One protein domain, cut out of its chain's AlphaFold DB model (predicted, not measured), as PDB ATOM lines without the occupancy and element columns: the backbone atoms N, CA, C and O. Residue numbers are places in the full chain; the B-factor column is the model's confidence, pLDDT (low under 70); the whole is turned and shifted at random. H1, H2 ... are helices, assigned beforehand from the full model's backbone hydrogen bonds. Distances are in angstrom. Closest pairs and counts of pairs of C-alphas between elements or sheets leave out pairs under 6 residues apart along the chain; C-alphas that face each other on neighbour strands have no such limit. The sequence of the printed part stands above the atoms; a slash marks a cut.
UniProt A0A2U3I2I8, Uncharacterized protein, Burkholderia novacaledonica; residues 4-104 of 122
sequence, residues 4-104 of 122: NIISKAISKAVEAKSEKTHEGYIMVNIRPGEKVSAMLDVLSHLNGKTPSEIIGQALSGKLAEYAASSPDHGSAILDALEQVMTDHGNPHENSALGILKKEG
ATOM      1  N   ASN A   4     142.201 232.115  28.767       55.34
ATOM      2  CA  ASN A   4     141.555 232.392  30.051       55.34
ATOM      3  C   ASN A   4     140.352 233.351  29.983       55.34
ATOM      4  O   ASN A   4     139.546 233.397  30.911       55.34
ATOM      5  N   ILE A   5     140.238 234.161  28.927       54.88
ATOM      6  CA  ILE A   5     139.151 235.148  28.803       54.88
ATOM      7  C   ILE A   5     137.880 234.471  28.270       54.88
ATOM      8  O   ILE A   5     136.782 234.743  28.750       54.88
ATOM      9  N   ILE A   6     138.042 233.537  27.330       57.69
ATOM     10  CA  ILE A   6     136.940 232.797  26.705       57.69
ATOM     11  C   ILE A   6     136.314 231.832  27.718       57.69
ATOM     12  O   ILE A   6     135.095 231.821  27.877       57.69
ATOM     13  N   SER A   7     137.135 231.098  28.479       55.38
ATOM     14  CA  SER A   7     136.639 230.210  29.540       55.38
ATOM     15  C   SER A   7     135.832 230.978  30.591       55.38
ATOM     16  O   SER A   7     134.725 230.575  30.939       55.38
ATOM     17  N   LYS A   8     136.324 232.145  31.028       60.41
ATOM     18  CA  LYS A   8     135.660 232.991  32.031       60.41
ATOM     19  C   LYS A   8     134.343 233.596  31.532       60.41
ATOM     20  O   LYS A   8     133.400 233.723  32.313       60.41
ATOM     21  N   ALA A   9     134.263 233.957  30.252       57.31
ATOM     22  CA  ALA A   9     133.027 234.442  29.641       57.31
ATOM     23  C   ALA A   9     131.968 233.331  29.537       57.31
ATOM     24  O   ALA A   9     130.798 233.576  29.831       57.31
ATOM     25  N   ILE A  10     132.383 232.104  29.202       57.69
ATOM     26  CA  ILE A  10     131.495 230.935  29.154       57.69
ATOM     27  C   ILE A  10     131.014 230.552  30.563       57.69
ATOM     28  O   ILE A  10     129.824 230.320  30.749       57.69
ATOM     29  N   SER A  11     131.881 230.564  31.581       56.38
ATOM     30  CA  SER A  11     131.467 230.284  32.967       56.38
ATOM     31  C   SER A  11     130.419 231.279  33.475       56.38
ATOM     32  O   SER A  11     129.387 230.868  33.999       56.38
ATOM     33  N   LYS A  12     130.617 232.584  33.236       54.94
ATOM     34  CA  LYS A  12     129.629 233.614  33.606       54.94
ATOM     35  C   LYS A  12     128.318 233.492  32.828       54.94
ATOM     36  O   LYS A  12     127.251 233.771  33.364       54.94
ATOM     37  N   ALA A  13     128.386 233.070  31.567       52.94
ATOM     38  CA  ALA A  13     127.213 232.800  30.743       52.94
ATOM     39  C   ALA A  13     126.380 231.620  31.263       52.94
ATOM     40  O   ALA A  13     125.152 231.659  31.187       52.94
ATOM     41  N   VAL A  14     127.043 230.586  31.787       53.47
ATOM     42  CA  VAL A  14     126.398 229.422  32.412       53.47
ATOM     43  C   VAL A  14     125.722 229.825  33.723       53.47
ATOM     44  O   VAL A  14     124.562 229.479  33.931       53.47
ATOM     45  N   GLU A  15     126.393 230.621  34.562       49.62
ATOM     46  CA  GLU A  15     125.823 231.137  35.818       49.62
ATOM     47  C   GLU A  15     124.594 232.031  35.575       49.62
ATOM     48  O   GLU A  15     123.574 231.876  36.243       49.62
ATOM     49  N   ALA A  16     124.636 232.908  34.566       47.25
ATOM     50  CA  ALA A  16     123.532 233.818  34.242       47.25
ATOM     51  C   ALA A  16     122.313 233.133  33.583       47.25
ATOM     52  O   ALA A  16     121.211 233.685  33.603       47.25
ATOM     53  N   LYS A  17     122.480 231.942  32.991       47.34
ATOM     54  CA  LYS A  17     121.394 231.196  32.327       47.34
ATOM     55  C   LYS A  17     120.574 230.309  33.264       47.34
ATOM     56  O   LYS A  17     119.530 229.819  32.838       47.34
ATOM     57  N   SER A  18     120.987 230.134  34.524       45.78
ATOM     58  CA  SER A  18     120.279 229.269  35.480       45.78
ATOM     59  C   SER A  18     118.866 229.757  35.844       45.78
ATOM     60  O   SER A  18     118.112 228.992  36.436       45.78
ATOM     61  N   GLU A  19     118.477 230.988  35.488       40.75
ATOM     62  CA  GLU A  19     117.186 231.565  35.900       40.75
ATOM     63  C   GLU A  19     116.155 231.782  34.780       40.75
ATOM     64  O   GLU A  19     114.972 231.925  35.085       40.75
ATOM     65  N   LYS A  20     116.520 231.799  33.489       43.44
ATOM     66  CA  LYS A  20     115.555 232.124  32.415       43.44
ATOM     67  C   LYS A  20     115.914 231.518  31.057       43.44
ATOM     68  O   LYS A  20     116.517 232.207  30.249       43.44
ATOM     69  N   THR A  21     115.471 230.289  30.779       45.44
ATOM     70  CA  THR A  21     115.076 229.840  29.420       45.44
ATOM     71  C   THR A  21     114.443 228.447  29.490       45.44
ATOM     72  O   THR A  21     115.135 227.459  29.703       45.44
ATOM     73  N   HIS A  22     113.121 228.364  29.329       40.84
ATOM     74  CA  HIS A  22     112.409 227.118  29.023       40.84
ATOM     75  C   HIS A  22     112.341 226.968  27.495       40.84
ATOM     76  O   HIS A  22     111.300 227.214  26.895       40.84
ATOM     77  N   GLU A  23     113.452 226.611  26.852       46.38
ATOM     78  CA  GLU A  23     113.491 226.323  25.413       46.38
ATOM     79  C   GLU A  23     113.989 224.885  25.197       46.38
ATOM     80  O   GLU A  23     115.106 224.553  25.573       46.38
ATOM     81  N   GLY A  24     113.112 224.031  24.652       50.78
ATOM     82  CA  GLY A  24     113.387 222.704  24.078       50.78
ATOM     83  C   GLY A  24     114.395 221.798  24.799       50.78
ATOM     84  O   GLY A  24     115.538 221.687  24.370       50.78
ATOM     85  N   TYR A  25     113.962 221.050  25.819       62.28
ATOM     86  CA  TYR A  25     114.778 219.962  26.370       62.28
ATOM     87  C   TYR A  25     114.680 218.709  25.494       62.28
ATOM     88  O   TYR A  25     113.584 218.209  25.233       62.28
ATOM     89  N   ILE A  26     115.827 218.165  25.083       72.62
ATOM     90  CA  ILE A  26     115.909 216.826  24.492       72.62
ATOM     91  C   ILE A  26     116.193 215.839  25.624       72.62
ATOM     92  O   ILE A  26     117.231 215.914  26.282       72.62
ATOM     93  N   MET A  27     115.264 214.912  25.858       78.06
ATOM     94  CA  MET A  27     115.432 213.856  26.854       78.06
ATOM     95  C   MET A  27     116.353 212.766  26.308       78.06
ATOM     96  O   MET A  27     116.069 212.168  25.271       78.06
ATOM     97  N   VAL A  28     117.441 212.483  27.025       81.69
ATOM     98  CA  VAL A  28     118.377 211.403  26.692       81.69
ATOM     99  C   VAL A  28     118.353 210.371  27.811       81.69
ATOM    100  O   VAL A  28     118.663 210.683  28.959       81.69
ATOM    101  N   ASN A  29     118.001 209.130  27.475       85.31
ATOM    102  CA  ASN A  29     118.015 208.021  28.423       85.31
ATOM    103  C   ASN A  29     119.374 207.323  28.386       85.31
ATOM    104  O   ASN A  29     119.765 206.761  27.365       85.31
ATOM    105  N   ILE A  30     120.077 207.332  29.518       83.94
ATOM    106  CA  ILE A  30     121.371 206.668  29.686       83.94
ATOM    107  C   ILE A  30     121.233 205.670  30.828       83.94
ATOM    108  O   ILE A  30     120.693 205.999  31.882       83.94
ATOM    109  N   ARG A  31     121.741 204.451  30.630       88.50
ATOM    110  CA  ARG A  31     121.825 203.441  31.687       88.50
ATOM    111  C   ARG A  31     123.287 203.269  32.111       88.50
ATOM    112  O   ARG A  31     123.995 202.472  31.495       88.50
ATOM    113  N   PRO A  32     123.770 204.046  33.095       86.12
ATOM    114  CA  PRO A  32     125.128 203.889  33.592       86.12
ATOM    115  C   PRO A  32     125.311 202.516  34.253       86.12
ATOM    116  O   PRO A  32     124.365 201.917  34.765       86.12
ATOM    117  N   GLY A  33     126.544 202.007  34.226       93.62
ATOM    118  CA  GLY A  33     126.898 200.797  34.969       93.62
ATOM    119  C   GLY A  33     126.801 201.021  36.481       93.62
ATOM    120  O   GLY A  33     126.944 202.146  36.954       93.62
ATOM    121  N   GLU A  34     126.622 199.943  37.248       92.44
ATOM    122  CA  GLU A  34     126.324 199.984  38.692       92.44
ATOM    123  C   GLU A  34     127.279 200.869  39.506       92.44
ATOM    124  O   GLU A  34     126.841 201.661  40.336       92.44
ATOM    125  N   LYS A  35     128.587 200.797  39.225       93.81
ATOM    126  CA  LYS A  35     129.603 201.610  39.915       93.81
ATOM    127  C   LYS A  35     129.423 203.111  39.671       93.81
ATOM    128  O   LYS A  35     129.632 203.911  40.575       93.81
ATOM    129  N   VAL A  36     129.050 203.488  38.448       90.94
ATOM    130  CA  VAL A  36     128.844 204.890  38.063       90.94
ATOM    131  C   VAL A  36     127.536 205.405  38.654       90.94
ATOM    132  O   VAL A  36     127.513 206.523  39.156       90.94
ATOM    133  N   SER A  37     126.485 204.582  38.669       90.62
ATOM    134  CA  SER A  37     125.222 204.912  39.341       90.62
ATOM    135  C   SER A  37     125.434 205.183  40.830       90.62
ATOM    136  O   SER A  37     125.074 206.252  41.310       90.62
ATOM    137  N   ALA A  38     126.122 204.280  41.538       92.75
ATOM    138  CA  ALA A  38     126.415 204.450  42.961       92.75
ATOM    139  C   ALA A  38     127.256 205.708  43.241       92.75
ATOM    140  O   ALA A  38     127.013 206.428  44.207       92.75
ATOM    141  N   MET A  39     128.230 206.007  42.378       93.44
ATOM    142  CA  MET A  39     129.018 207.235  42.480       93.44
ATOM    143  C   MET A  39     128.151 208.488  42.301       93.44
ATOM    144  O   MET A  39     128.297 209.439  43.067       93.44
ATOM    145  N   LEU A  40     127.258 208.504  41.306       90.44
ATOM    146  CA  LEU A  40     126.355 209.632  41.069       90.44
ATOM    147  C   LEU A  40     125.413 209.853  42.253       90.44
ATOM    148  O   LEU A  40     125.242 210.998  42.662       90.44
ATOM    149  N   ASP A  41     124.887 208.785  42.853       90.12
ATOM    150  CA  ASP A  41     124.036 208.886  44.042       90.12
ATOM    151  C   ASP A  41     124.778 209.534  45.217       90.12
ATOM    152  O   ASP A  41     124.244 210.436  45.870       90.12
ATOM    153  N   VAL A  42     126.034 209.139  45.456       92.19
ATOM    154  CA  VAL A  42     126.884 209.747  46.495       92.19
ATOM    155  C   VAL A  42     127.145 211.224  46.196       92.19
ATOM    156  O   VAL A  42     126.983 212.070  47.075       92.19
ATOM    157  N   LEU A  43     127.514 211.562  44.957       89.88
ATOM    158  CA  LEU A  43     127.767 212.951  44.556       89.88
ATOM    159  C   LEU A  43     126.513 213.822  44.671       89.88
ATOM    160  O   LEU A  43     126.610 214.987  45.060       89.88
ATOM    161  N   SER A  44     125.344 213.262  44.370       90.50
ATOM    162  CA  SER A  44     124.062 213.936  44.543       90.50
ATOM    163  C   SER A  44     123.748 214.224  46.004       90.50
ATOM    164  O   SER A  44     123.351 215.345  46.321       90.50
ATOM    165  N   HIS A  45     124.001 213.269  46.903       91.75
ATOM    166  CA  HIS A  45     123.827 213.482  48.343       91.75
ATOM    167  C   HIS A  45     124.788 214.538  48.898       91.75
ATOM    168  O   HIS A  45     124.383 215.367  49.708       91.75
ATOM    169  N   LEU A  46     126.048 214.536  48.454       91.19
ATOM    170  CA  LEU A  46     127.058 215.485  48.933       91.19
ATOM    171  C   LEU A  46     126.804 216.917  48.453       91.19
ATOM    172  O   LEU A  46     127.009 217.865  49.205       91.19
ATOM    173  N   ASN A  47     126.367 217.075  47.202       87.00
ATOM    174  CA  ASN A  47     126.232 218.387  46.573       87.00
ATOM    175  C   ASN A  47     124.806 218.953  46.630       87.00
ATOM    176  O   ASN A  47     124.601 220.087  46.199       87.00
ATOM    177  N   GLY A  48     123.823 218.170  47.090       89.38
ATOM    178  CA  GLY A  48     122.406 218.552  47.078       89.38
ATOM    179  C   GLY A  48     121.844 218.790  45.670       89.38
ATOM    180  O   GLY A  48     120.862 219.511  45.520       89.38
ATOM    181  N   LYS A  49     122.486 218.228  44.640       87.69
ATOM    182  CA  LYS A  49     122.143 218.402  43.219       87.69
ATOM    183  C   LYS A  49     121.674 217.088  42.618       87.69
ATOM    184  O   LYS A  49     122.158 216.016  42.989       87.69
ATOM    185  N   THR A  50     120.791 217.156  41.633       87.88
ATOM    186  CA  THR A  50     120.366 215.963  40.890       87.88
ATOM    187  C   THR A  50     121.520 215.398  40.045       87.88
ATOM    188  O   THR A  50     122.392 216.157  39.604       87.88
ATOM    189  N   PRO A  51     121.540 214.083  39.755       85.56
ATOM    190  CA  PRO A  51     122.564 213.496  38.888       85.56
ATOM    191  C   PRO A  51     122.635 214.177  37.515       85.56
ATOM    192  O   PRO A  51     123.721 214.400  36.980       85.56
ATOM    193  N   SER A  52     121.481 214.573  36.970       85.00
ATOM    194  CA  SER A  52     121.373 215.287  35.695       85.00
ATOM    195  C   SER A  52     122.064 216.649  35.721       85.00
ATOM    196  O   SER A  52     122.760 216.992  34.769       85.00
ATOM    197  N   GLU A  53     121.932 217.416  36.805       84.25
ATOM    198  CA  GLU A  53     122.615 218.709  36.951       84.25
ATOM    199  C   GLU A  53     124.131 218.540  37.054       84.25
ATOM    200  O   GLU A  53     124.883 219.304  36.447       84.25
ATOM    201  N   ILE A  54     124.592 217.521  37.785       86.06
ATOM    202  CA  ILE A  54     126.022 217.213  37.934       86.06
ATOM    203  C   ILE A  54     126.633 216.867  36.573       86.06
ATOM    204  O   ILE A  54     127.664 217.426  36.187       86.06
ATOM    205  N   ILE A  55     125.974 215.982  35.824       86.94
ATOM    206  CA  ILE A  55     126.405 215.589  34.479       86.94
ATOM    207  C   ILE A  55     126.333 216.787  33.529       86.94
ATOM    208  O   ILE A  55     127.277 217.020  32.780       86.94
ATOM    209  N   GLY A  56     125.260 217.578  33.586       84.56
ATOM    210  CA  GLY A  56     125.082 218.763  32.747       84.56
ATOM    211  C   GLY A  56     126.184 219.803  32.953       84.56
ATOM    212  O   GLY A  56     126.719 220.328  31.974       84.56
ATOM    213  N   GLN A  57     126.589 220.055  34.201       82.44
ATOM    214  CA  GLN A  57     127.700 220.958  34.521       82.44
ATOM    215  C   GLN A  57     129.037 220.419  34.001       82.44
ATOM    216  O   GLN A  57     129.775 221.146  33.332       82.44
ATOM    217  N   ALA A  58     129.330 219.140  34.251       83.75
ATOM    218  CA  ALA A  58     130.567 218.511  33.790       83.75
ATOM    219  C   ALA A  58     130.664 218.487  32.255       83.75
ATOM    220  O   ALA A  58     131.707 218.819  31.687       83.75
ATOM    221  N   LEU A  59     129.564 218.144  31.582       85.81
ATOM    222  CA  LEU A  59     129.478 218.113  30.127       85.81
ATOM    223  C   LEU A  59     129.647 219.518  29.541       85.81
ATOM    224  O   LEU A  59     130.451 219.699  28.631       85.81
ATOM    225  N   SER A  60     128.961 220.518  30.098       79.69
ATOM    226  CA  SER A  60     129.091 221.914  29.656       79.69
ATOM    227  C   SER A  60     130.531 222.413  29.770       79.69
ATOM    228  O   SER A  60     131.050 223.020  28.834       79.69
ATOM    229  N   GLY A  61     131.208 222.106  30.882       77.38
ATOM    230  CA  GLY A  61     132.623 222.432  31.064       77.38
ATOM    231  C   GLY A  61     133.515 221.763  30.017       77.38
ATOM    232  O   GLY A  61     134.345 222.425  29.396       77.38
ATOM    233  N   LYS A  62     133.296 220.470  29.746       83.12
ATOM    234  CA  LYS A  62     134.060 219.730  28.730       83.12
ATOM    235  C   LYS A  62     133.818 220.237  27.312       83.12
ATOM    236  O   LYS A  62     134.770 220.324  26.541       83.12
ATOM    237  N   LEU A  63     132.587 220.619  26.972       79.56
ATOM    238  CA  LEU A  63     132.300 221.269  25.691       79.56
ATOM    239  C   LEU A  63     133.020 222.613  25.568       79.56
ATOM    240  O   LEU A  63     133.572 222.902  24.511       79.56
ATOM    241  N   ALA A  64     133.047 223.416  26.633       76.19
ATOM    242  CA  ALA A  64     133.755 224.693  26.631       76.19
ATOM    243  C   ALA A  64     135.269 224.506  26.430       76.19
ATOM    244  O   ALA A  64     135.875 225.204  25.618       76.19
ATOM    245  N   GLU A  65     135.872 223.537  27.123       78.88
ATOM    246  CA  GLU A  65     137.282 223.168  26.934       78.88
ATOM    247  C   GLU A  65     137.555 222.708  25.497       78.88
ATOM    248  O   GLU A  65     138.525 223.146  24.879       78.88
ATOM    249  N   TYR A  66     136.685 221.864  24.939       78.44
ATOM    250  CA  TYR A  66     136.819 221.373  23.570       78.44
ATOM    251  C   TYR A  66     136.687 222.495  22.531       78.44
ATOM    252  O   TYR A  66     137.501 222.592  21.610       78.44
ATOM    253  N   ALA A  67     135.718 223.391  22.713       72.81
ATOM    254  CA  ALA A  67     135.541 224.575  21.880       72.81
ATOM    255  C   ALA A  67     136.771 225.498  21.918       72.81
ATOM    256  O   ALA A  67     137.146 226.065  20.897       72.81
ATOM    257  N   ALA A  68     137.428 225.615  23.076       73.50
ATOM    258  CA  ALA A  68     138.634 226.424  23.245       73.50
ATOM    259  C   ALA A  68     139.936 225.707  22.831       73.50
ATOM    260  O   ALA A  68     140.988 226.343  22.782       73.50
ATOM    261  N   SER A  69     139.891 224.399  22.555       78.00
ATOM    262  CA  SER A  69     141.085 223.586  22.278       78.00
ATOM    263  C   SER A  69     141.714 223.850  20.906       78.00
ATOM    264  O   SER A  69     142.911 223.622  20.737       78.00
ATOM    265  N   SER A  70     140.934 224.347  19.941       78.56
ATOM    266  CA  SER A  70     141.414 224.691  18.602       78.56
ATOM    267  C   SER A  70     140.942 226.090  18.199       78.56
ATOM    268  O   SER A  70     139.763 226.406  18.389       78.56
ATOM    269  N   PRO A  71     141.817 226.915  17.596       72.38
ATOM    270  CA  PRO A  71     141.418 228.183  16.991       72.38
ATOM    271  C   PRO A  71     140.292 228.026  15.961       72.38
ATOM    272  O   PRO A  71     139.408 228.876  15.918       72.38
ATOM    273  N   ASP A  72     140.285 226.921  15.205       73.25
ATOM    274  CA  ASP A  72     139.294 226.654  14.152       73.25
ATOM    275  C   ASP A  72     137.893 226.387  14.727       73.25
ATOM    276  O   ASP A  72     136.878 226.782  14.153       73.25
ATOM    277  N   HIS A  73     137.821 225.742  15.899       74.88
ATOM    278  CA  HIS A  73     136.556 225.554  16.614       74.88
ATOM    279  C   HIS A  73     136.035 226.891  17.143       74.88
ATOM    280  O   HIS A  73     134.845 227.185  17.037       74.88
ATOM    281  N   GLY A  74     136.938 227.719  17.675       67.19
ATOM    282  CA  GLY A  74     136.613 229.062  18.143       67.19
ATOM    283  C   GLY A  74     136.071 229.954  17.027       67.19
ATOM    284  O   GLY A  74     135.045 230.602  17.230       67.19
ATOM    285  N   SER A  75     136.705 229.961  15.849       66.31
ATOM    286  CA  SER A  75     136.232 230.748  14.702       66.31
ATOM    287  C   SER A  75     134.883 230.258  14.193       66.31
ATOM    288  O   SER A  75     133.977 231.067  14.055       66.31
ATOM    289  N   ALA A  76     134.686 228.946  14.030       71.69
ATOM    290  CA  ALA A  76     133.407 228.403  13.569       71.69
ATOM    291  C   ALA A  76     132.241 228.730  14.523       71.69
ATOM    292  O   ALA A  76     131.126 229.010  14.080       71.69
ATOM    293  N   ILE A  77     132.491 228.723  15.837       70.69
ATOM    294  CA  ILE A  77     131.490 229.108  16.841       70.69
ATOM    295  C   ILE A  77     131.183 230.606  16.756       70.69
ATOM    296  O   ILE A  77     130.021 230.991  16.869       70.69
ATOM    297  N   LEU A  78     132.198 231.450  16.561       68.81
ATOM    298  CA  LEU A  78     132.014 232.894  16.401       68.81
ATOM    299  C   LEU A  78     131.274 233.239  15.101       68.81
ATOM    300  O   LEU A  78     130.375 234.072  15.142       68.81
ATOM    301  N   ASP A  79     131.582 232.561  13.998       68.44
ATOM    302  CA  ASP A  79     130.918 232.751  12.704       68.44
ATOM    303  C   ASP A  79     129.441 232.331  12.772       68.44
ATOM    304  O   ASP A  79     128.549 233.058  12.329       68.44
ATOM    305  N   ALA A  80     129.155 231.180  13.395       68.00
ATOM    306  CA  ALA A  80     127.784 230.734  13.642       68.00
ATOM    307  C   ALA A  80     127.028 231.706  14.564       68.00
ATOM    308  O   ALA A  80     125.840 231.969  14.366       68.00
ATOM    309  N   LEU A  81     127.712 232.274  15.561       65.38
ATOM    310  CA  LEU A  81     127.147 233.308  16.426       65.38
ATOM    311  C   LEU A  81     126.840 234.596  15.662       65.38
ATOM    312  O   LEU A  81     125.778 235.178  15.885       65.38
ATOM    313  N   GLU A  82     127.721 235.027  14.759       62.97
ATOM    314  CA  GLU A  82     127.494 236.201  13.916       62.97
ATOM    315  C   GLU A  82     126.267 235.999  13.015       62.97
ATOM    316  O   GLU A  82     125.404 236.874  12.978       62.97
ATOM    317  N   GLN A  83     126.114 234.823  12.394       63.16
ATOM    318  CA  GLN A  83     124.935 234.492  11.577       63.16
ATOM    319  C   GLN A  83     123.619 234.551  12.368       63.16
ATOM    320  O   GLN A  83     122.653 235.195  11.953       63.16
ATOM    321  N   VAL A  84     123.578 233.938  13.552       63.06
ATOM    322  CA  VAL A  84     122.376 233.964  14.406       63.06
ATOM    323  C   VAL A  84     122.055 235.396  14.859       63.06
ATOM    324  O   VAL A  84     120.888 235.778  14.954       63.06
ATOM    325  N   MET A  85     123.074 236.225  15.103       58.62
ATOM    326  CA  MET A  85     122.896 237.640  15.446       58.62
ATOM    327  C   MET A  85     122.389 238.482  14.272       58.62
ATOM    328  O   MET A  85     121.610 239.415  14.494       58.62
ATOM    329  N   THR A  86     122.804 238.179  13.038       60.97
ATOM    330  CA  THR A  86     122.276 238.858  11.847       60.97
ATOM    331  C   THR A  86     120.807 238.532  11.601       60.97
ATOM    332  O   THR A  86     120.065 239.425  11.191       60.97
ATOM    333  N   ASP A  87     120.374 237.315  11.932       56.47
ATOM    334  CA  ASP A  87     119.006 236.852  11.681       56.47
ATOM    335  C   ASP A  87     118.018 237.235  12.799       56.47
ATOM    336  O   ASP A  87     116.845 237.493  12.526       56.47
ATOM    337  N   HIS A  88     118.477 237.324  14.056       58.00
ATOM    338  CA  HIS A  88     117.597 237.502  15.224       58.00
ATOM    339  C   HIS A  88     117.774 238.828  15.991       58.00
ATOM    340  O   HIS A  88     117.058 239.082  16.962       58.00
ATOM    341  N   GLY A  89     118.668 239.716  15.542       58.16
ATOM    342  CA  GLY A  89     118.875 241.040  16.136       58.16
ATOM    343  C   GLY A  89     119.833 241.060  17.336       58.16
ATOM    344  O   GLY A  89     120.512 240.086  17.654       58.16
ATOM    345  N   ASN A  90     119.949 242.224  17.992       56.91
ATOM    346  CA  ASN A  90     120.915 242.420  19.081       56.91
ATOM    347  C   ASN A  90     120.574 241.533  20.295       56.91
ATOM    348  O   ASN A  90     119.451 241.606  20.799       56.91
ATOM    349  N   PRO A  91     121.541 240.776  20.842       60.34
ATOM    350  CA  PRO A  91     121.328 239.992  22.051       60.34
ATOM    351  C   PRO A  91     121.070 240.886  23.270       60.34
ATOM    352  O   PRO A  91     121.593 241.999  23.377       60.34
ATOM    353  N   HIS A  92     120.314 240.354  24.229       57.53
ATOM    354  CA  HIS A  92     120.033 241.010  25.505       57.53
ATOM    355  C   HIS A  92     121.334 241.355  26.254       57.53
ATOM    356  O   HIS A  92     122.259 240.545  26.299       57.53
ATOM    357  N   GLU A  93     121.407 242.525  26.895       58.22
ATOM    358  CA  GLU A  93     122.657 243.032  27.493       58.22
ATOM    359  C   GLU A  93     123.263 242.149  28.594       58.22
ATOM    360  O   GLU A  93     124.476 242.174  28.795       58.22
ATOM    361  N   ASN A  94     122.422 241.377  29.286       56.50
ATOM    362  CA  ASN A  94     122.821 240.443  30.343       56.50
ATOM    363  C   ASN A  94     122.960 238.998  29.837       56.50
ATOM    364  O   ASN A  94     123.256 238.098  30.614       56.50
ATOM    365  N   SER A  95     122.733 238.757  28.543       60.88
ATOM    366  CA  SER A  95     123.056 237.476  27.920       60.88
ATOM    367  C   SER A  95     124.572 237.342  27.791       60.88
ATOM    368  O   SER A  95     125.280 238.337  27.632       60.88
ATOM    369  N   ALA A  96     125.058 236.103  27.765       61.38
ATOM    370  CA  ALA A  96     126.424 235.743  27.388       61.38
ATOM    371  C   ALA A  96     126.959 236.580  26.211       61.38
ATOM    372  O   ALA A  96     128.081 237.078  26.224       61.38
ATOM    373  N   LEU A  97     126.097 236.792  25.216       59.91
ATOM    374  CA  LEU A  97     126.391 237.535  23.998       59.91
ATOM    375  C   LEU A  97     126.436 239.056  24.201       59.91
ATOM    376  O   LEU A  97     127.243 239.736  23.573       59.91
ATOM    377  N   GLY A  98     125.617 239.593  25.108       58.97
ATOM    378  CA  GLY A  98     125.690 240.994  25.524       58.97
ATOM    379  C   GLY A  98     126.980 241.301  26.287       58.97
ATOM    380  O   GLY A  98     127.595 242.344  26.064       58.97
ATOM    381  N   ILE A  99     127.444 240.359  27.112       64.06
ATOM    382  CA  ILE A  99     128.715 240.468  27.842       64.06
ATOM    383  C   ILE A  99     129.897 240.422  26.864       64.06
ATOM    384  O   ILE A  99     130.763 241.288  26.916       64.06
ATOM    385  N   LEU A 100     129.903 239.483  25.911       64.19
ATOM    386  CA  LEU A 100     130.961 239.376  24.894       64.19
ATOM    387  C   LEU A 100     131.041 240.606  23.971       64.19
ATOM    388  O   LEU A 100     132.139 241.017  23.587       64.19
ATOM    389  N   LYS A 101     129.896 241.231  23.664       63.44
ATOM    390  CA  LYS A 101     129.833 242.532  22.981       63.44
ATOM    391  C   LYS A 101     130.447 243.647  23.833       63.44
ATOM    392  O   LYS A 101     131.237 244.432  23.314       63.44
ATOM    393  N   LYS A 102     130.082 243.734  25.120       60.81
ATOM    394  CA  LYS A 102     130.602 244.759  26.049       60.81
ATOM    395  C   LYS A 102     132.121 244.652  26.224       60.81
ATOM    396  O   LYS A 102     132.791 245.675  26.277       60.81
ATOM    397  N   GLU A 103     132.657 243.435  26.229       64.75
ATOM    398  CA  GLU A 103     134.099 243.158  26.325       64.75
ATOM    399  C   GLU A 103     134.857 243.352  24.991       64.75
ATOM    400  O   GLU A 103     136.068 243.151  24.926       64.75
ATOM    401  N   GLY A 104     134.172 243.731  23.902       57.31
ATOM    402  CA  GLY A 104     134.796 244.010  22.600       57.31
ATOM    403  C   GLY A 104     135.344 242.777  21.872       57.31
ATOM    404  O   GLY A 104     136.088 242.917  20.902       57.31
TER     405      GLY A 104
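AT A GLANCE: This is residues 4 to 104 of the 122 residues of an uncharacterized protein of Burkholderia novacaledonica (UniProt A0A2U3I2I8). Picture an open, elongated frame of helices built on one long helix, H3: H4 meets its last residues at a corner, and the two make a V, while H2 crosses its other end. H1 packs on H3 near the corner of the V, short H5 packs on H1, and residues 18 to 31 stick out as a free loop on the way from H1 to H2. The printed part has 101 residues with five named helices, in the order H1, H2, H3, H4, H5, and no named strand; its class is all helix. It is loose, with a radius of gyration of the C-alphas of 16.5 A, and spans 47 by 30 by 24 A.

HOW THE PARTS SIT: Start at H3, residues 51 to 69, the hub, which touches three other helices. At its residues 51 to 54 it touches residues 40 to 44 of H2, residues 34 to 47; the closest C-alphas, of Leu 40 and Pro 51, are 5.8 A apart, and the lines are about perpendicular at 85 degrees. Next look at Ala 67: its C-alpha is 5.5 A from that of His 73 in H4, residues 71 to 88. H3 and H4 touch only at the corner, about perpendicular at 71 degrees, only just beyond steep. Residues 64 to 68 of H3 touch residues 6 to 10 of H1, residues 4 to 17, at a shallow tilt of 31 degrees, opposite ways; the closest C-alphas are those of Ser 7 and Ala 64, 6.9 A apart. H1 also touches H5, residues 96 to 102, at a steep tilt of 54 degrees, opposite ways, with the C-alphas of Ala 13 and Ala 96 closest at 4.5 A. The helix packing is mostly crossed, but only just: 1 of these 3 pairs, the corner left out, is shallow. Among the pairs that are apart are H1 and H4, and H4 and H5. In H1, H2, H3, H4 and H5 every O i to N i+4 pair is within hydrogen-bond range.

IN THESE COORDINATES: Find C-alpha 51 at (122.564, 213.496, 38.888); from there H3 runs 26.8 A to C-alpha 69 at (141.085, 223.586, 22.278). H4 measures 25.6 A, H1 20.3 A, H2 20.0 A and H5 10.0 A. H1 begins at C-alpha 4, (141.555, 232.392, 30.051), and H5 ends at C-alpha 102, (130.602, 244.759, 26.049).

THE WHOLE: The C-alphas farthest apart are those of Glu 34 and Gly 104, at 47.6 A. The printed part has no cut. The link from H1 to H2 is long, with 16 residues; H2 to H3 and H3 to H4 are tight, and H4 to H5 is short. The mean pLDDT of the printed part is 70.5, and this predicted model is under 70 at residues 4 to 25, 74 to 75 and 78 to 104.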